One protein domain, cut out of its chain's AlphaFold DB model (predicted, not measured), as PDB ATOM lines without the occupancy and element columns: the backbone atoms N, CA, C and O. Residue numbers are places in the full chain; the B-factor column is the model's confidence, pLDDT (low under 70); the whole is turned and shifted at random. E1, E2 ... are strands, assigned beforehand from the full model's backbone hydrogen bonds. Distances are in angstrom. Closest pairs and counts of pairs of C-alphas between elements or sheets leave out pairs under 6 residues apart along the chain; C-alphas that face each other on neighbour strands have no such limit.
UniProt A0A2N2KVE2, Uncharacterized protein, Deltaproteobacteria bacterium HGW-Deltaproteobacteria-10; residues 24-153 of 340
ATOM      1  N   GLN A  24       4.816  32.734 -46.454       75.50
ATOM      2  CA  GLN A  24       5.454  32.122 -45.297       75.50
ATOM      3  C   GLN A  24       6.738  32.884 -44.980       75.50
ATOM      4  O   GLN A  24       7.585  33.093 -45.853       75.50
ATOM      5  N   THR A  25       6.870  33.332 -43.735       83.69
ATOM      6  CA  THR A  25       8.054  34.080 -43.304       83.69
ATOM      7  C   THR A  25       8.950  33.195 -42.466       83.69
ATOM      8  O   THR A  25       8.475  32.345 -41.714       83.69
ATOM      9  N   VAL A  26      10.257  33.396 -42.605       85.69
ATOM     10  CA  VAL A  26      11.263  32.699 -41.808       85.69
ATOM     11  C   VAL A  26      11.771  33.672 -40.754       85.69
ATOM     12  O   VAL A  26      12.222  34.770 -41.082       85.69
ATOM     13  N   ALA A  27      11.677  33.278 -39.490       88.94
ATOM     14  CA  ALA A  27      12.066  34.080 -38.338       88.94
ATOM     15  C   ALA A  27      12.994  33.291 -37.408       88.94
ATOM     16  O   ALA A  27      13.164  32.082 -37.556       88.94
ATOM     17  N   ASN A  28      13.600  33.987 -36.440       92.31
ATOM     18  CA  ASN A  28      14.385  33.373 -35.362       92.31
ATOM     19  C   ASN A  28      15.500  32.425 -35.852       92.31
ATOM     20  O   ASN A  28      15.819  31.436 -35.197       92.31
ATOM     21  N   TYR A  29      16.093  32.734 -37.011       92.81
ATOM     22  CA  TYR A  29      17.155  31.927 -37.603       92.81
ATOM     23  C   TYR A  29      18.427  31.970 -36.749       92.81
ATOM     24  O   TYR A  29      18.952  33.044 -36.448       92.81
ATOM     25  N   SER A  30      18.947  30.799 -36.397       95.00
ATOM     26  CA  SER A  30      20.184  30.623 -35.645       95.00
ATOM     27  C   SER A  30      20.967  29.445 -36.209       95.00
ATOM     28  O   SER A  30      20.411  28.374 -36.425       95.00
ATOM     29  N   TYR A  31      22.270  29.635 -36.402       94.88
ATOM     30  CA  TYR A  31      23.205  28.597 -36.815       94.88
ATOM     31  C   TYR A  31      24.337  28.536 -35.783       94.88
ATOM     32  O   TYR A  31      25.108  29.486 -35.627       94.88
ATOM     33  N   LYS A  32      24.412  27.427 -35.037       95.50
ATOM     34  CA  LYS A  32      25.361  27.235 -33.938       95.50
ATOM     35  C   LYS A  32      26.037  25.866 -34.009       95.50
ATOM     36  O   LYS A  32      25.365  24.848 -34.153       95.50
ATOM     37  N   LEU A  33      27.358  25.850 -33.872       94.12
ATOM     38  CA  LEU A  33      28.166  24.638 -33.746       94.12
ATOM     39  C   LEU A  33      28.153  24.129 -32.293       94.12
ATOM     40  O   LEU A  33      27.982  24.911 -31.356       94.12
ATOM     41  N   ASP A  34      28.371  22.829 -32.088       90.44
ATOM     42  CA  ASP A  34      28.353  22.195 -30.755       90.44
ATOM     43  C   ASP A  34      29.419  22.763 -29.811       90.44
ATOM     44  O   ASP A  34      29.216  22.824 -28.601       90.44
ATOM     45  N   ASN A  35      30.538  23.246 -30.361       87.62
ATOM     46  CA  ASN A  35      31.584  23.932 -29.597       87.62
ATOM     47  C   ASN A  35      31.193  25.362 -29.165       87.62
ATOM     48  O   ASN A  35      32.019  26.088 -28.622       87.62
ATOM     49  N   GLY A  36      29.950  25.785 -29.407       89.81
ATOM     50  CA  GLY A  36      29.422  27.080 -28.990       89.81
ATOM     51  C   GLY A  36      29.576  28.198 -30.020       89.81
ATOM     52  O   GLY A  36      28.957  29.249 -29.832       89.81
ATOM     53  N   VAL A  37      30.323  27.978 -31.108       94.12
ATOM     54  CA  VAL A  37      30.532  28.978 -32.162       94.12
ATOM     55  C   VAL A  37      29.218  29.283 -32.875       94.12
ATOM     56  O   VAL A  37      28.543  28.385 -33.378       94.12
ATOM     57  N   VAL A  38      28.867  30.567 -32.955       95.62
ATOM     58  CA  VAL A  38      27.708  31.035 -33.729       95.62
ATOM     59  C   VAL A  38      28.175  31.468 -35.110       95.62
ATOM     60  O   VAL A  38      29.081  32.293 -35.230       95.62
ATOM     61  N   VAL A  39      27.539  30.936 -36.150       94.38
ATOM     62  CA  VAL A  39      27.828  31.272 -37.546       94.38
ATOM     63  C   VAL A  39      26.851  32.350 -38.009       94.38
ATOM     64  O   VAL A  39      25.636  32.197 -37.882       94.38
ATOM     65  N   LYS A  40      27.370  33.455 -38.552       91.81
ATOM     66  CA  LYS A  40      26.557  34.498 -39.198       91.81
ATOM     67  C   LYS A  40      27.100  34.839 -40.573       91.81
ATOM     68  O   LYS A  40      28.202  35.363 -40.700       91.81
ATOM     69  N   THR A  41      26.297  34.604 -41.590       83.88
ATOM     70  CA  THR A  41      26.536  35.027 -42.969       83.88
ATOM     71  C   THR A  41      26.035  36.459 -43.171       83.88
ATOM     72  O   THR A  41      24.957  36.833 -42.705       83.88
ATOM     73  N   GLU A  42      26.839  37.311 -43.814       72.12
ATOM     74  CA  GLU A  42      26.348  38.606 -44.302       72.12
ATOM     75  C   GLU A  42      25.447  38.404 -45.539       72.12
ATOM     76  O   GLU A  42      25.502  37.374 -46.210       72.12
ATOM     77  N   ARG A  43      24.586  39.399 -45.802       64.31
ATOM     78  CA  ARG A  43      23.454  39.384 -46.747       64.31
ATOM     79  C   ARG A  43      23.662  38.506 -47.995       64.31
ATOM     80  O   ARG A  43      24.579  38.736 -48.776       64.31
ATOM     81  N   GLY A  44      22.707  37.604 -48.232       63.75
ATOM     82  CA  GLY A  44      22.465  36.970 -49.532       63.75
ATOM     83  C   GLY A  44      22.860  35.498 -49.643       63.75
ATOM     84  O   GLY A  44      22.339  34.834 -50.529       63.75
ATOM     85  N   TRP A  45      23.720  34.968 -48.764       74.44
ATOM     86  CA  TRP A  45      24.165  33.567 -48.863       74.44
ATOM     87  C   TRP A  45      23.330  32.576 -48.051       74.44
ATOM     88  O   TRP A  45      23.219  31.412 -48.434       74.44
ATOM     89  N   ASN A  46      22.724  33.034 -46.955       76.00
ATOM     90  CA  ASN A  46      21.769  32.243 -46.196       76.00
ATOM     91  C   ASN A  46      20.340  32.584 -46.603       76.00
ATOM     92  O   ASN A  46      19.932  33.749 -46.589       76.00
ATOM     93  N   TYR A  47      19.555  31.563 -46.919       77.06
ATOM     94  CA  TYR A  47      18.119  31.716 -47.075       77.06
ATOM     95  C   TYR A  47      17.398  30.383 -46.863       77.06
ATOM     96  O   TYR A  47      17.945  29.305 -47.082       77.06
ATOM     97  N   VAL A  48      16.139  30.456 -46.443       81.75
ATOM     98  CA  VAL A  48      15.273  29.285 -46.311       81.75
ATOM     99  C   VAL A  48      14.119  29.449 -47.287       81.75
ATOM    100  O   VAL A  48      13.336  30.392 -47.182       81.75
ATOM    101  N   LYS A  49      14.028  28.544 -48.263       81.44
ATOM    102  CA  LYS A  49      12.892  28.478 -49.184       81.44
ATOM    103  C   LYS A  49      11.783  27.669 -48.540       81.44
ATOM    104  O   LYS A  49      12.016  26.527 -48.153       81.44
ATOM    105  N   VAL A  50      10.586  28.233 -48.506       83.12
ATOM    106  CA  VAL A  50       9.369  27.538 -48.086       83.12
ATOM    107  C   VAL A  50       8.432  27.462 -49.284       83.12
ATOM    108  O   VAL A  50       8.289  28.423 -50.040       83.12
ATOM    109  N   SER A  51       7.845  26.298 -49.519       83.19
ATOM    110  CA  SER A  51       6.826  26.095 -50.545       83.19
ATOM    111  C   SER A  51       5.697  25.276 -49.949       83.19
ATOM    112  O   SER A  51       5.926  24.197 -49.416       83.19
ATOM    113  N   GLU A  52       4.485  25.808 -50.020       83.75
ATOM    114  CA  GLU A  52       3.283  25.175 -49.494       83.75
ATOM    115  C   GLU A  52       2.377  24.762 -50.657       83.75
ATOM    116  O   GLU A  52       2.201  25.505 -51.626       83.75
ATOM    117  N   SER A  53       1.808  23.564 -50.572       84.12
ATOM    118  CA  SER A  53       0.870  23.030 -51.555       84.12
ATOM    119  C   SER A  53      -0.277  22.296 -50.869       84.12
ATOM    120  O   SER A  53      -0.130  21.783 -49.761       84.12
ATOM    121  N   PHE A  54      -1.427  22.253 -51.540       82.56
ATOM    122  CA  PHE A  54      -2.661  21.679 -51.012       82.56
ATOM    123  C   PHE A  54      -3.123  20.555 -51.924       82.56
ATOM    124  O   PHE A  54      -3.432  20.789 -53.095       82.56
ATOM    125  N   ILE A  55      -3.189  19.342 -51.391       75.62
ATOM    126  CA  ILE A  55      -3.642  18.165 -52.121       75.62
ATOM    127  C   ILE A  55      -4.995  17.757 -51.550       75.62
ATOM    128  O   ILE A  55      -5.184  17.614 -50.344       75.62
ATOM    129  N   LYS A  56      -5.981  17.598 -52.433       70.25
ATOM    130  CA  LYS A  56      -7.277  17.045 -52.046       70.25
ATOM    131  C   LYS A  56      -7.108  15.545 -51.805       70.25
ATOM    132  O   LYS A  56      -6.680  14.831 -52.715       70.25
ATOM    133  N   GLN A  57      -7.473  15.072 -50.616       64.75
ATOM    134  CA  GLN A  57      -7.507  13.642 -50.323       64.75
ATOM    135  C   GLN A  57      -8.487  12.939 -51.270       64.75
ATOM    136  O   GLN A  57      -9.625  13.377 -51.439       64.75
ATOM    137  N   LYS A  58      -8.040  11.859 -51.923       54.75
ATOM    138  CA  LYS A  58      -8.883  11.076 -52.847       54.75
ATOM    139  C   LYS A  58      -9.785  10.067 -52.140       54.75
ATOM    140  O   LYS A  58     -10.766   9.649 -52.735       54.75
ATOM    141  N   ASN A  59      -9.477   9.700 -50.901       53.94
ATOM    142  CA  ASN A  59     -10.246   8.767 -50.086       53.94
ATOM    143  C   ASN A  59     -10.250   9.302 -48.656       53.94
ATOM    144  O   ASN A  59      -9.227   9.825 -48.229       53.94
ATOM    145  N   HIS A  60     -11.369   9.165 -47.943       52.97
ATOM    146  CA  HIS A  60     -11.578   9.543 -46.537       52.97
ATOM    147  C   HIS A  60     -10.660   8.775 -45.553       52.97
ATOM    148  O   HIS A  60     -11.137   8.128 -44.625       52.97
ATOM    149  N   GLN A  61      -9.351   8.760 -45.784       49.97
ATOM    150  CA  GLN A  61      -8.373   8.139 -44.905       49.97
ATOM    151  C   GLN A  61      -7.820   9.203 -43.964       49.97
ATOM    152  O   GLN A  61      -7.373  10.260 -44.399       49.97
ATOM    153  N   GLU A  62      -7.853   8.901 -42.670       49.75
ATOM    154  CA  GLU A  62      -7.352   9.713 -41.555       49.75
ATOM    155  C   GLU A  62      -5.813   9.841 -41.550       49.75
ATOM    156  O   GLU A  62      -5.158   9.692 -40.523       49.75
ATOM    157  N   THR A  63      -5.185  10.075 -42.702       50.91
ATOM    158  CA  THR A  63      -3.753  10.381 -42.781       50.91
ATOM    159  C   THR A  63      -3.526  11.885 -42.660       50.91
ATOM    160  O   THR A  63      -4.324  12.685 -43.144       50.91
ATOM    161  N   GLY A  64      -2.474  12.256 -41.920       61.78
ATOM    162  CA  GLY A  64      -2.318  13.559 -41.271       61.78
ATOM    163  C   GLY A  64      -2.416  14.780 -42.188       61.78
ATOM    164  O   GLY A  64      -1.767  14.854 -43.223       61.78
ATOM    165  N   ALA A  65      -3.155  15.790 -41.723       75.38
ATOM    166  CA  ALA A  65      -3.440  17.044 -42.428       75.38
ATOM    167  C   ALA A  65      -2.205  17.885 -42.832       75.38
ATOM    168  O   ALA A  65      -2.344  18.869 -43.560       75.38
ATOM    169  N   LEU A  66      -1.006  17.526 -42.360       84.94
ATOM    170  CA  LEU A  66       0.244  18.224 -42.635       84.94
ATOM    171  C   LEU A  66       1.389  17.234 -42.875       84.94
ATOM    172  O   LEU A  66       1.716  16.421 -42.014       84.94
ATOM    173  N   THR A  67       2.056  17.374 -44.017       87.75
ATOM    174  CA  THR A  67       3.341  16.739 -44.323       87.75
ATOM    175  C   THR A  67       4.404  17.821 -44.460       87.75
ATOM    176  O   THR A  67       4.232  18.755 -45.238       87.75
ATOM    177  N   VAL A  68       5.522  17.691 -43.743       90.44
ATOM    178  CA  VAL A  68       6.655  18.622 -43.847       90.44
ATOM    179  C   VAL A  68       7.890  17.873 -44.320       90.44
ATOM    180  O   VAL A  68       8.276  16.864 -43.732       90.44
ATOM    181  N   LYS A  69       8.528  18.372 -45.378       92.00
ATOM    182  CA  LYS A  69       9.797  17.855 -45.893       92.00
ATOM    183  C   LYS A  69      10.857  18.928 -45.752       92.00
ATOM    184  O   LYS A  69      10.728  20.005 -46.325       92.00
ATOM    185  N   VAL A  70      11.914  18.626 -45.009       93.31
ATOM    186  CA  VAL A  70      13.059  19.524 -44.853       93.31
ATOM    187  C   VAL A  70      14.255  18.927 -45.575       93.31
ATOM    188  O   VAL A  70      14.566  17.747 -45.429       93.31
ATOM    189  N   ARG A  71      14.928  19.751 -46.368       90.62
ATOM    190  CA  ARG A  71      16.173  19.414 -47.060       90.62
ATOM    191  C   ARG A  71      17.138  20.587 -46.975       90.62
ATOM    192  O   ARG A  71      16.722  21.718 -46.734       90.62
ATOM    193  N   ALA A  72      18.417  20.336 -47.209       86.31
ATOM    194  CA  ALA A  72      19.409  21.390 -47.377       86.31
ATOM    195  C   ALA A  72      20.204  21.183 -48.662       86.31
ATOM    196  O   ALA A  72      20.191  20.098 -49.246       86.31
ATOM    197  N   THR A  73      20.900  22.225 -49.103       77.56
ATOM    198  CA  THR A  73      21.875  22.094 -50.187       77.56
ATOM    199  C   THR A  73      23.175  21.459 -49.719       77.56
ATOM    200  O   THR A  73      23.685  21.778 -48.645       77.56
ATOM    201  N   GLY A  74      23.731  20.587 -50.564       76.62
ATOM    202  CA  GLY A  74      24.935  19.825 -50.245       76.62
ATOM    203  C   GLY A  74      24.728  18.917 -49.032       76.62
ATOM    204  O   GLY A  74      23.639  18.392 -48.809       76.62
ATOM    205  N   ASN A  75      25.777  18.771 -48.225       81.19
ATOM    206  CA  ASN A  75      25.771  17.943 -47.019       81.19
ATOM    207  C   ASN A  75      25.666  18.804 -45.751       81.19
ATOM    208  O   ASN A  75      26.317  18.508 -44.751       81.19
ATOM    209  N   LEU A  76      24.916  19.911 -45.787       88.25
ATOM    210  CA  LEU A  76      24.830  20.836 -44.652       88.25
ATOM    211  C   LEU A  76      24.168  20.189 -43.424       88.25
ATOM    212  O   LEU A  76      24.685  20.320 -42.316       88.25
ATOM    213  N   ILE A  77      23.055  19.475 -43.625       90.69
ATOM    214  CA  ILE A  77      22.255  18.866 -42.551       90.69
ATOM    215  C   ILE A  77      22.265  17.339 -42.661       90.69
ATOM    216  O   ILE A  77      22.344  16.795 -43.760       90.69
ATOM    217  N   SER A  78      22.179  16.652 -41.526       90.50
ATOM    218  CA  SER A  78      22.040  15.193 -41.442       90.50
ATOM    219  C   SER A  78      20.599  14.769 -41.177       90.50
ATOM    220  O   SER A  78      20.108  13.824 -41.790       90.50
ATOM    221  N   THR A  79      19.913  15.474 -40.278       92.44
ATOM    222  CA  THR A  79      18.518  15.219 -39.916       92.44
ATOM    223  C   THR A  79      17.791  16.523 -39.615       92.44
ATOM    224  O   THR A  79      18.399  17.584 -39.447       92.44
ATOM    225  N   SER A  80      16.467  16.442 -39.537       94.44
ATOM    226  CA  SER A  80      15.599  17.562 -39.195       94.44
ATOM    227  C   SER A  80      14.451  17.105 -38.310       94.44
ATOM    228  O   SER A  80      13.850  16.064 -38.563       94.44
ATOM    229  N   GLU A  81      14.110  17.932 -37.336       94.69
ATOM    230  CA  GLU A  81      12.980  17.772 -36.437       94.69
ATOM    231  C   GLU A  81      12.059  18.986 -36.619       94.69
ATOM    232  O   GLU A  81      12.527  20.125 -36.723       94.69
ATOM    233  N   VAL A  82      10.750  18.743 -36.696       93.62
ATOM    234  CA  VAL A  82       9.738  19.786 -36.895       93.62
ATOM    235  C   VAL A  82       8.715  19.687 -35.777       93.62
ATOM    236  O   VAL A  82       8.130  18.631 -35.559       93.62
ATOM    237  N   THR A  83       8.488  20.798 -35.084       93.56
ATOM    238  CA  THR A  83       7.415  20.941 -34.096       93.56
ATOM    239  C   THR A  83       6.384  21.920 -34.630       93.56
ATOM    240  O   THR A  83       6.732  23.036 -35.011       93.56
ATOM    241  N   VAL A  84       5.117  21.514 -34.653       92.06
ATOM    242  CA  VAL A  84       4.009  22.407 -35.011       92.06
ATOM    243  C   VAL A  84       3.687  23.292 -33.814       92.06
ATOM    244  O   VAL A  84       3.627  22.813 -32.683       92.06
ATOM    245  N   LEU A  85       3.479  24.579 -34.057       90.69
ATOM    246  CA  LEU A  85       3.093  25.561 -33.057       90.69
ATOM    247  C   LEU A  85       1.710  26.125 -33.385       90.69
ATOM    248  O   LEU A  85       1.396  26.407 -34.542       90.69
ATOM    249  N   GLN A  86       0.906  26.353 -32.352       87.56
ATOM    250  CA  GLN A  86      -0.321  27.138 -32.433       87.56
ATOM    251  C   GLN A  86      -0.239  28.258 -31.395       87.56
ATOM    252  O   GLN A  86      -0.107  27.990 -30.202       87.56
ATOM    253  N   ASN A  87      -0.274  29.517 -31.844       84.62
ATOM    254  CA  ASN A  87      -0.103  30.699 -30.985       84.62
ATOM    255  C   ASN A  87       1.176  30.644 -30.118       84.62
ATOM    256  O   ASN A  87       1.157  31.000 -28.942       84.62
ATOM    257  N   GLY A  88       2.282  30.155 -30.690       83.12
ATOM    258  CA  GLY A  88       3.576  30.036 -30.007       83.12
ATOM    259  C   GLY A  88       3.722  28.840 -29.058       83.12
ATOM    260  O   GLY A  88       4.783  28.680 -28.458       83.12
ATOM    261  N   VAL A  89       2.705  27.982 -28.927       85.81
ATOM    262  CA  VAL A  89       2.741  26.790 -28.064       85.81
ATOM    263  C   VAL A  89       2.848  25.526 -28.910       85.81
ATOM    264  O   VAL A  89       2.153  25.396 -29.917       85.81
ATOM    265  N   ALA A  90       3.711  24.591 -28.498       85.69
ATOM    266  CA  ALA A  90       3.866  23.303 -29.165       85.69
ATOM    267  C   ALA A  90       2.537  22.537 -29.205       85.69
ATOM    268  O   ALA A  90       1.898  22.307 -28.177       85.69
ATOM    269  N   PHE A  91       2.138  22.138 -30.406       81.31
ATOM    270  CA  PHE A  91       0.914  21.408 -30.681       81.31
ATOM    271  C   PHE A  91       1.262  19.954 -31.008       81.31
ATOM    272  O   PHE A  91       2.020  19.687 -31.941       81.31
ATOM    273  N   ASN A  92       0.719  19.009 -30.242       67.56
ATOM    274  CA  ASN A  92       0.966  17.581 -30.434       67.56
ATOM    275  C   ASN A  92      -0.164  16.979 -31.294       67.56
ATOM    276  O   ASN A  92      -1.319  17.000 -30.855       67.56
ATOM    277  N   PRO A  93       0.095  16.501 -32.526       59.22
ATOM    278  CA  PRO A  93      -0.979  16.230 -33.467       59.22
ATOM    279  C   PRO A  93      -1.543  14.816 -33.284       59.22
ATOM    280  O   PRO A  93      -1.001  13.846 -33.800       59.22
ATOM    281  N   GLY A  94      -2.688  14.710 -32.607       58.59
ATOM    282  CA  GLY A  94      -3.651  13.635 -32.888       58.59
ATOM    283  C   GLY A  94      -4.470  13.941 -34.152       58.59
ATOM    284  O   GLY A  94      -4.769  13.054 -34.940       58.59
ATOM    285  N   SER A  95      -4.789  15.222 -34.375       66.88
ATOM    286  CA  SER A  95      -5.331  15.775 -35.624       66.88
ATOM    287  C   SER A  95      -5.129  17.300 -35.647       66.88
ATOM    288  O   SER A  95      -5.229  17.956 -34.609       66.88
ATOM    289  N   LEU A  96      -4.805  17.878 -36.810       77.69
ATOM    290  CA  LEU A  96      -4.732  19.335 -36.996       77.69
ATOM    291  C   LEU A  96      -6.057  19.825 -37.585       77.69
ATOM    292  O   LEU A  96      -6.449  19.405 -38.675       77.69
ATOM    293  N   ALA A  97      -6.747  20.707 -36.866       81.12
ATOM    294  CA  ALA A  97      -7.938  21.370 -37.381       81.12
ATOM    295  C   ALA A  97      -7.565  22.411 -38.459       81.12
ATOM    296  O   ALA A  97      -6.423  22.867 -38.513       81.12
ATOM    297  N   PRO A  98      -8.513  22.840 -39.312       84.75
ATOM    298  CA  PRO A  98      -8.279  23.968 -40.208       84.75
ATOM    299  C   PRO A  98      -7.911  25.237 -39.431       84.75
ATOM    300  O   PRO A  98      -8.587  25.591 -38.463       84.75
ATOM    301  N   GLY A  99      -6.865  25.936 -39.866       86.62
ATOM    302  CA  GLY A  99      -6.324  27.088 -39.150       86.62
ATOM    303  C   GLY A  99      -4.935  27.494 -39.634       86.62
ATOM    304  O   GLY A  99      -4.419  26.937 -40.600       86.62
ATOM    305  N   ASN A 100      -4.345  28.476 -38.949       88.38
ATOM    306  CA  ASN A 100      -2.969  28.906 -39.177       88.38
ATOM    307  C   ASN A 100      -2.067  28.362 -38.071       88.38
ATOM    308  O   ASN A 100      -2.424  28.411 -36.891       88.38
ATOM    309  N   TYR A 101      -0.904  27.879 -38.476       90.62
ATOM    310  CA  TYR A 101       0.092  27.254 -37.626       90.62
ATOM    311  C   TYR A 101       1.477  27.775 -37.995       90.62
ATOM    312  O   TYR A 101       1.714  28.198 -39.126       90.62
ATOM    313  N   ASP A 102       2.400  27.685 -37.050       93.06
ATOM    314  CA  ASP A 102       3.815  27.942 -37.299       93.06
ATOM    315  C   ASP A 102       4.598  26.635 -37.128       93.06
ATOM    316  O   ASP A 102       4.123  25.678 -36.514       93.06
ATOM    317  N   LEU A 103       5.801  26.568 -37.687       94.19
ATOM    318  CA  LEU A 103       6.699  25.428 -37.545       94.19
ATOM    319  C   LEU A 103       7.973  25.893 -36.864       94.19
ATOM    320  O   LEU A 103       8.643  26.788 -37.370       94.19
ATOM    321  N   ASN A 104       8.353  25.241 -35.772       95.75
ATOM    322  CA  ASN A 104       9.716  25.318 -35.271       95.75
ATOM    323  C   ASN A 104      10.532  24.191 -35.905       95.75
ATOM    324  O   ASN A 104      10.203  23.014 -35.736       95.75
ATOM    325  N   VAL A 105      11.576  24.548 -36.643       96.69
ATOM    326  CA  VAL A 105      12.415  23.608 -37.383       96.69
ATOM    327  C   VAL A 105      13.803  23.599 -36.766       96.69
ATOM    328  O   VAL A 105      14.448  24.638 -36.649       96.69
ATOM    329  N   THR A 106      14.275  22.411 -36.400       96.88
ATOM    330  CA  THR A 106      15.650  22.174 -35.954       96.88
ATOM    331  C   THR A 106      16.315  21.209 -36.919       96.88
ATOM    332  O   THR A 106      15.882  20.071 -37.066       96.88
ATOM    333  N   CYS A 107      17.375  21.642 -37.586       95.75
ATOM    334  CA  CYS A 107      18.189  20.806 -38.453       95.75
ATOM    335  C   CYS A 107      19.512  20.493 -37.761       95.75
ATOM    336  O   CYS A 107      20.279  21.412 -37.464       95.75
ATOM    337  N   ARG A 108      19.809  19.209 -37.554       95.06
ATOM    338  CA  ARG A 108      21.137  18.786 -37.111       95.06
ATOM    339  C   ARG A 108      22.089  18.877 -38.282       95.06
ATOM    340  O   ARG A 108      21.780  18.417 -39.382       95.06
ATOM    341  N   LEU A 109      23.253  19.452 -38.051       93.06
ATOM    342  CA  LEU A 109      24.289  19.560 -39.066       93.06
ATOM    343  C   LEU A 109      24.913  18.189 -39.369       93.06
ATOM    344  O   LEU A 109      24.724  17.215 -38.633       93.06
ATOM    345  N   SER A 110      25.628  18.077 -40.487       86.00
ATOM    346  CA  SER A 110      26.334  16.839 -40.836       86.00
ATOM    347  C   SER A 110      27.500  16.526 -39.892       86.00
ATOM    348  O   SER A 110      27.970  17.373 -39.137       86.00
ATOM    349  N   SER A 111      27.985  15.281 -39.933       71.38
ATOM    350  CA  SER A 111      29.000  14.748 -39.009       71.38
ATOM    351  C   SER A 111      30.332  15.506 -39.007       71.38
ATOM    352  O   SER A 111      31.027  15.492 -37.992       71.38
ATOM    353  N   ALA A 112      30.673  16.191 -40.103       66.62
ATOM    354  CA  ALA A 112      31.840  17.069 -40.171       66.62
ATOM    355  C   ALA A 112      31.686  18.331 -39.296       66.62
ATOM    356  O   ALA A 112      32.683  18.911 -38.877       66.62
ATOM    357  N   ASN A 113      30.443  18.735 -39.004       65.06
ATOM    358  CA  ASN A 113      30.075  20.058 -38.504       65.06
ATOM    359  C   ASN A 113      29.059  19.971 -37.371       65.06
ATOM    360  O   ASN A 113      27.978  20.532 -37.476       65.06
ATOM    361  N   LYS A 114      29.367  19.251 -36.297       82.62
ATOM    362  CA  LYS A 114      28.408  19.032 -35.206       82.62
ATOM    363  C   LYS A 114      27.797  20.355 -34.700       82.62
ATOM    364  O   LYS A 114      28.521  21.336 -34.506       82.62
ATOM    365  N   GLY A 115      26.477  20.392 -34.533       93.00
ATOM    366  CA  GLY A 115      25.704  21.596 -34.223       93.00
ATOM    367  C   GLY A 115      24.311  21.572 -34.845       93.00
ATOM    368  O   GLY A 115      23.893  20.558 -35.411       93.00
ATOM    369  N   ASN A 116      23.614  22.708 -34.780       95.50
ATOM    370  CA  ASN A 116      22.242  22.855 -35.260       95.50
ATOM    371  C   ASN A 116      22.012  24.174 -36.013       95.50
ATOM    372  O   ASN A 116      22.578  25.219 -35.678       95.50
ATOM    373  N   ILE A 117      21.099  24.118 -36.980       95.44
ATOM    374  CA  ILE A 117      20.387  25.279 -37.521       95.44
ATOM    375  C   ILE A 117      18.959  25.232 -36.982       95.44
ATOM    376  O   ILE A 117      18.301  24.199 -37.074       95.44
ATOM    377  N   THR A 118      18.466  26.334 -36.430       96.50
ATOM    378  CA  THR A 118      17.098  26.450 -35.910       96.50
ATOM    379  C   THR A 118      16.417  27.675 -36.488       96.50
ATOM    380  O   THR A 118      17.040  28.732 -36.564       96.50
ATOM    381  N   PHE A 119      15.152  27.558 -36.875       95.75
ATOM    382  CA  PHE A 119      14.346  28.684 -37.346       95.75
ATOM    383  C   PHE A 119      12.854  28.387 -37.226       95.75
ATOM    384  O   PHE A 119      12.430  27.241 -37.091       95.75
ATOM    385  N   GLU A 120      12.055  29.442 -37.325       94.75
ATOM    386  CA  GLU A 120      10.601  29.382 -37.310       94.75
ATOM    387  C   GLU A 120      10.055  29.696 -38.706       94.75
ATOM    388  O   GLU A 120      10.456  30.690 -39.313       94.75
ATOM    389  N   VAL A 121       9.141  28.870 -39.216       92.81
ATOM    390  CA  VAL A 121       8.351  29.163 -40.417       92.81
ATOM    391  C   VAL A 121       6.954  29.568 -39.983       92.81
ATOM    392  O   VAL A 121       6.250  28.766 -39.376       92.81
ATOM    393  N   ARG A 122       6.545  30.794 -40.307       90.88
ATOM    394  CA  ARG A 122       5.254  31.342 -39.888       90.88
ATOM    395  C   ARG A 122       4.206  31.302 -40.983       90.88
ATOM    396  O   ARG A 122       4.530  31.563 -42.143       90.88
ATOM    397  N   GLY A 123       2.953  31.091 -40.584       87.62
ATOM    398  CA  GLY A 123       1.794  31.215 -41.469       87.62
ATOM    399  C   GLY A 123       1.544  30.001 -42.368       87.62
ATOM    400  O   GLY A 123       1.138  30.170 -43.515       87.62
ATOM    401  N   ILE A 124       1.781  28.788 -41.865       89.25
ATOM    402  CA  ILE A 124       1.330  27.550 -42.516       89.25
ATOM    403  C   ILE A 124      -0.186  27.442 -42.378       89.25
ATOM    404  O   ILE A 124      -0.728  27.557 -41.278       89.25
ATOM    405  N   SER A 125      -0.880  27.215 -43.487       87.81
ATOM    406  CA  SER A 125      -2.336  27.159 -43.524       87.81
ATOM    407  C   SER A 125      -2.800  25.718 -43.660       87.81
ATOM    408  O   SER A 125      -2.455  25.045 -44.619       87.81
ATOM    409  N   ILE A 126      -3.646  25.250 -42.746       86.25
ATOM    410  CA  ILE A 126      -4.390  23.999 -42.916       86.25
ATOM    411  C   ILE A 126      -5.789  24.357 -43.409       86.25
ATOM    412  O   ILE A 126      -6.539  25.069 -42.734       86.25
ATOM    413  N   LYS A 127      -6.147  23.877 -44.602       84.31
ATOM    414  CA  LYS A 127      -7.410  24.221 -45.271       84.31
ATOM    415  C   LYS A 127      -8.414  23.084 -45.227       84.31
ATOM    416  O   LYS A 127      -8.072  21.913 -45.113       84.31
ATOM    417  N   SER A 128      -9.676  23.455 -45.389       80.06
ATOM    418  CA  SER A 128     -10.764  22.514 -45.626       80.06
ATOM    419  C   SER A 128     -11.559  22.898 -46.862       80.06
ATOM    420  O   SER A 128     -11.731  24.087 -47.126       80.06
ATOM    421  N   VAL A 129     -12.107  21.909 -47.558       77.31
ATOM    422  CA  VAL A 129     -12.995  22.084 -48.708       77.31
ATOM    423  C   VAL A 129     -14.361  21.465 -48.413       77.31
ATOM    424  O   VAL A 129     -14.445  20.420 -47.772       77.31
ATOM    425  N   MET A 130     -15.430  22.125 -48.855       77.94
ATOM    426  CA  MET A 130     -16.777  21.554 -48.857       77.94
ATOM    427  C   MET A 130     -17.019  20.869 -50.200       77.94
ATOM    428  O   MET A 130     -16.794  21.479 -51.244       77.94
ATOM    429  N   GLU A 131     -17.497  19.631 -50.181       71.12
ATOM    430  CA  GLU A 131     -17.879  18.893 -51.383       71.12
ATOM    431  C   GLU A 131     -19.242  18.236 -51.186       71.12
ATOM    432  O   GLU A 131     -19.543  17.726 -50.109       71.12
ATOM    433  N   ASN A 132     -20.075  18.281 -52.224       77.12
ATOM    434  CA  ASN A 132     -21.372  17.620 -52.222       77.12
ATOM    435  C   ASN A 132     -21.201  16.184 -52.709       77.12
ATOM    436  O   ASN A 132     -20.605  15.960 -53.763       77.12
ATOM    437  N   ASP A 133     -21.744  15.226 -51.965       72.50
ATOM    438  CA  ASP A 133     -21.846  13.855 -52.452       72.50
ATOM    439  C   ASP A 133     -22.856  13.747 -53.615       72.50
ATOM    440  O   ASP A 133     -23.564  14.698 -53.962       72.50
ATOM    441  N   ALA A 134     -22.956  12.561 -54.221       72.81
ATOM    442  CA  ALA A 134     -23.889  12.296 -55.321       72.81
ATOM    443  C   ALA A 134     -25.377  12.500 -54.950       72.81
ATOM    444  O   ALA A 134     -26.230  12.494 -55.836       72.81
ATOM    445  N   LYS A 135     -25.697  12.674 -53.660       80.44
ATOM    446  CA  LYS A 135     -27.040  12.933 -53.124       80.44
ATOM    447  C   LYS A 135     -27.248  14.406 -52.740       80.44
ATOM    448  O   LYS A 135     -28.323  14.751 -52.256       80.44
ATOM    449  N   GLY A 136     -26.258  15.275 -52.970       77.38
ATOM    450  CA  GLY A 136     -26.317  16.703 -52.649       77.38
ATOM    451  C   GLY A 136     -25.996  17.047 -51.189       77.38
ATOM    452  O   GLY A 136     -26.220  18.185 -50.785       77.38
ATOM    453  N   ILE A 137     -25.477  16.104 -50.393       76.88
ATOM    454  CA  ILE A 137     -25.097  16.333 -48.993       76.88
ATOM    455  C   ILE A 137     -23.687  16.926 -48.944       76.88
ATOM    456  O   ILE A 137     -22.725  16.308 -49.402       76.88
ATOM    457  N   SER A 138     -23.550  18.120 -48.364       74.25
ATOM    458  CA  SER A 138     -22.256  18.789 -48.207       74.25
ATOM    459  C   SER A 138     -21.423  18.167 -47.083       74.25
ATOM    460  O   SER A 138     -21.790  18.242 -45.911       74.25
ATOM    461  N   THR A 139     -20.256  17.630 -47.426       71.44
ATOM    462  CA  THR A 139     -19.263  17.097 -46.486       71.44
ATOM    463  C   THR A 139     -18.021  17.987 -46.470       71.44
ATOM    464  O   THR A 139     -17.565  18.464 -47.511       71.44
ATOM    465  N   LYS A 140     -17.478  18.245 -45.274       72.31
ATOM    466  CA  LYS A 140     -16.248  19.024 -45.083       72.31
ATOM    467  C   LYS A 140     -15.043  18.090 -45.051       72.31
ATOM    468  O   LYS A 140     -14.968  17.218 -44.193       72.31
ATOM    469  N   TYR A 141     -14.080  18.330 -45.928       71.75
ATOM    470  CA  TYR A 141     -12.827  17.587 -46.019       71.75
ATOM    471  C   TYR A 141     -11.673  18.472 -45.578       71.75
ATOM    472  O   TYR A 141     -11.627  19.644 -45.951       71.75
ATOM    473  N   ILE A 142     -10.729  17.925 -44.819       71.44
ATOM    474  CA  ILE A 142      -9.449  18.589 -44.555       71.44
ATOM    475  C   ILE A 142      -8.524  18.287 -45.741       71.44
ATOM    476  O   ILE A 142      -8.472  17.157 -46.218       71.44
ATOM    477  N   MET A 143      -7.861  19.312 -46.273       76.12
ATOM    478  CA  MET A 143      -6.877  19.141 -47.342       76.12
ATOM    479  C   MET A 143      -5.537  18.714 -46.750       76.12
ATOM    480  O   MET A 143      -5.128  19.247 -45.716       76.12
ATOM    481  N   ASP A 144      -4.820  17.839 -47.452       79.38
ATOM    482  CA  ASP A 144      -3.430  17.547 -47.121       79.38
ATOM    483  C   ASP A 144      -2.587  18.764 -47.469       79.38
ATOM    484  O   ASP A 144      -2.486  19.166 -48.634       79.38
ATOM    485  N   THR A 145      -1.982  19.359 -46.452       85.69
ATOM    486  CA  THR A 145      -1.039  20.457 -46.634       85.69
ATOM    487  C   THR A 145       0.362  19.869 -46.707       85.69
ATOM    488  O   THR A 145       0.807  19.198 -45.780       85.69
ATOM    489  N   SER A 146       1.068  20.090 -47.813       87.25
ATOM    490  CA  SER A 146       2.464  19.680 -47.977       87.25
ATOM    491  C   SER A 146       3.357  20.910 -47.981       87.25
ATOM    492  O   SER A 146       3.204  21.784 -48.836       87.25
ATOM    493  N   VAL A 147       4.303  20.953 -47.044       88.81
ATOM    494  CA  VAL A 147       5.280  22.033 -46.891       88.81
ATOM    495  C   VAL A 147       6.674  21.500 -47.214       88.81
ATOM    496  O   VAL A 147       7.208  20.648 -46.502       88.81
ATOM    497  N   ASP A 148       7.280  22.023 -48.273       89.19
ATOM    498  CA  ASP A 148       8.668  21.766 -48.646       89.19
ATOM    499  C   ASP A 148       9.557  22.923 -48.168       89.19
ATOM    500  O   ASP A 148       9.397  24.072 -48.582       89.19
ATOM    501  N   ILE A 149      10.528  22.609 -47.311       90.69
ATOM    502  CA  ILE A 149      11.496  23.546 -46.739       90.69
ATOM    503  C   ILE A 149      12.886  23.198 -47.271       90.69
ATOM    504  O   ILE A 149      13.355  22.070 -47.129       90.69
ATOM    505  N   THR A 150      13.566  24.165 -47.888       87.19
ATOM    506  CA  THR A 150      14.958  24.015 -48.343       87.19
ATOM    507  C   THR A 150      15.850  25.036 -47.645       87.19
ATOM    508  O   THR A 150      15.655  26.238 -47.810       87.19
ATOM    509  N   VAL A 151      16.818  24.554 -46.864       88.25
ATOM    510  CA  VAL A 151      17.803  25.375 -46.152       88.25
ATOM    511  C   VAL A 151      19.038  25.570 -47.024       88.25
ATOM    512  O   VAL A 151      19.684  24.603 -47.436       88.25
ATOM    513  N   HIS A 152      19.380  26.828 -47.273       84.19
ATOM    514  CA  HIS A 152      20.598  27.227 -47.958       84.19
ATOM    515  C   HIS A 152      21.462  28.010 -46.981       84.19
ATOM    516  O   HIS A 152      21.067  29.083 -46.529       84.19
ATOM    517  N   ASP A 153      22.627  27.467 -46.646       87.50
ATOM    518  CA  ASP A 153      23.648  28.174 -45.883       87.50
ATOM    519  C   ASP A 153      25.033  27.590 -46.191       87.50
ATOM    520  O   ASP A 153      25.175  26.507 -46.781       87.50
TER     521      ASP A 153
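What this domain is: This is residues 24 to 153 of the 340 residues of an uncharacterized protein of Deltaproteobacteria bacterium HGW-Deltaproteobacteria-10 (UniProt A0A2N2KVE2). Two sheets lie face to face as a loose sandwich, their strands crossed at 38 degrees: a twisted sheet of five strands and a smaller one of three. At one end E8 and E11, one from each sheet, are prolonged by the hairpin E9-E10, a narrow arm that lengthens the rod. The printed part has 130 residues and no named helix; its class is all strand, with E1 to E11 in order along the chain. The larger sheet runs E1, E8, E7, E5, E6, antiparallel; the smaller runs E3, E11, E4, mixed. The whole is loose, with a radius of gyration of the C-alphas of 17.6 A, and spans 63 by 28 by 26 A.

How they stand to each other: E1, residues 25 to 33, is an edge strand antiparallel to E8, residues 115 to 126; N 27 and O 120 are 2.9 A apart. E1 bends by 51 degrees at residue 28 and E8 by 66 degrees at residue 123. E2, residues 38 to 41, pairs with no named strand; its closest C-alphas to E1 are those of Lys 32 and Val 38, 4.5 A. E3, residues 47 to 55, is antiparallel to E11, residues 144 to 152, with N 49 and O 150 at 2.9 A. E4, residues 66 to 72, is parallel to E11, with N 69 and O 147 at 2.9 A. The tight link from E4 to E5, residues 77 to 86, changes sheets; their closest C-alphas, those of Val 70 and Ser 80, are 6.5 A apart. E5 and E6, residues 89 to 91, form a hairpin, with N 91 and O 84 at 2.8 A. E7, residues 99 to 109, is antiparallel to E5, with N 83 and O 104 at 2.9 A, and forms a hairpin with E8, with N 105 and O 119 at 2.9 A. E8 runs on into E9, residues 128 to 132, at 35 degrees. E9 forms a hairpin with E10, residues 138 to 142, with N 131 and O 139 at 2.9 A. E10 runs on into E11 at 24 degrees. Between the sheets, the closest C-alphas of E8 and E11 are those of Ile 126 and Thr 145, 6.1 A.

Where its parts are: E1 begins at C-alpha 25, (8.054, 34.080, -43.304), and measures 24.2 A. E3 and E5 each measure 26.1 A, E4 20.0 A, E7 31.5 A, E8 31.4 A and E11 25.9 A. E9 ends at C-alpha 132, (-21.372, 17.620, -52.222). E11 ends at C-alpha 152, (20.598, 27.227, -47.958).

The domain as a whole: The two C-alphas farthest apart, those of Asn 35 and Lys 135, are 64.1 A apart. The printed part has no cut, and no link is long. The mean pLDDT of the printed part is 82.6; residues 43 to 44, 57 to 64, 92 to 95 and 112 to 113 are under 70.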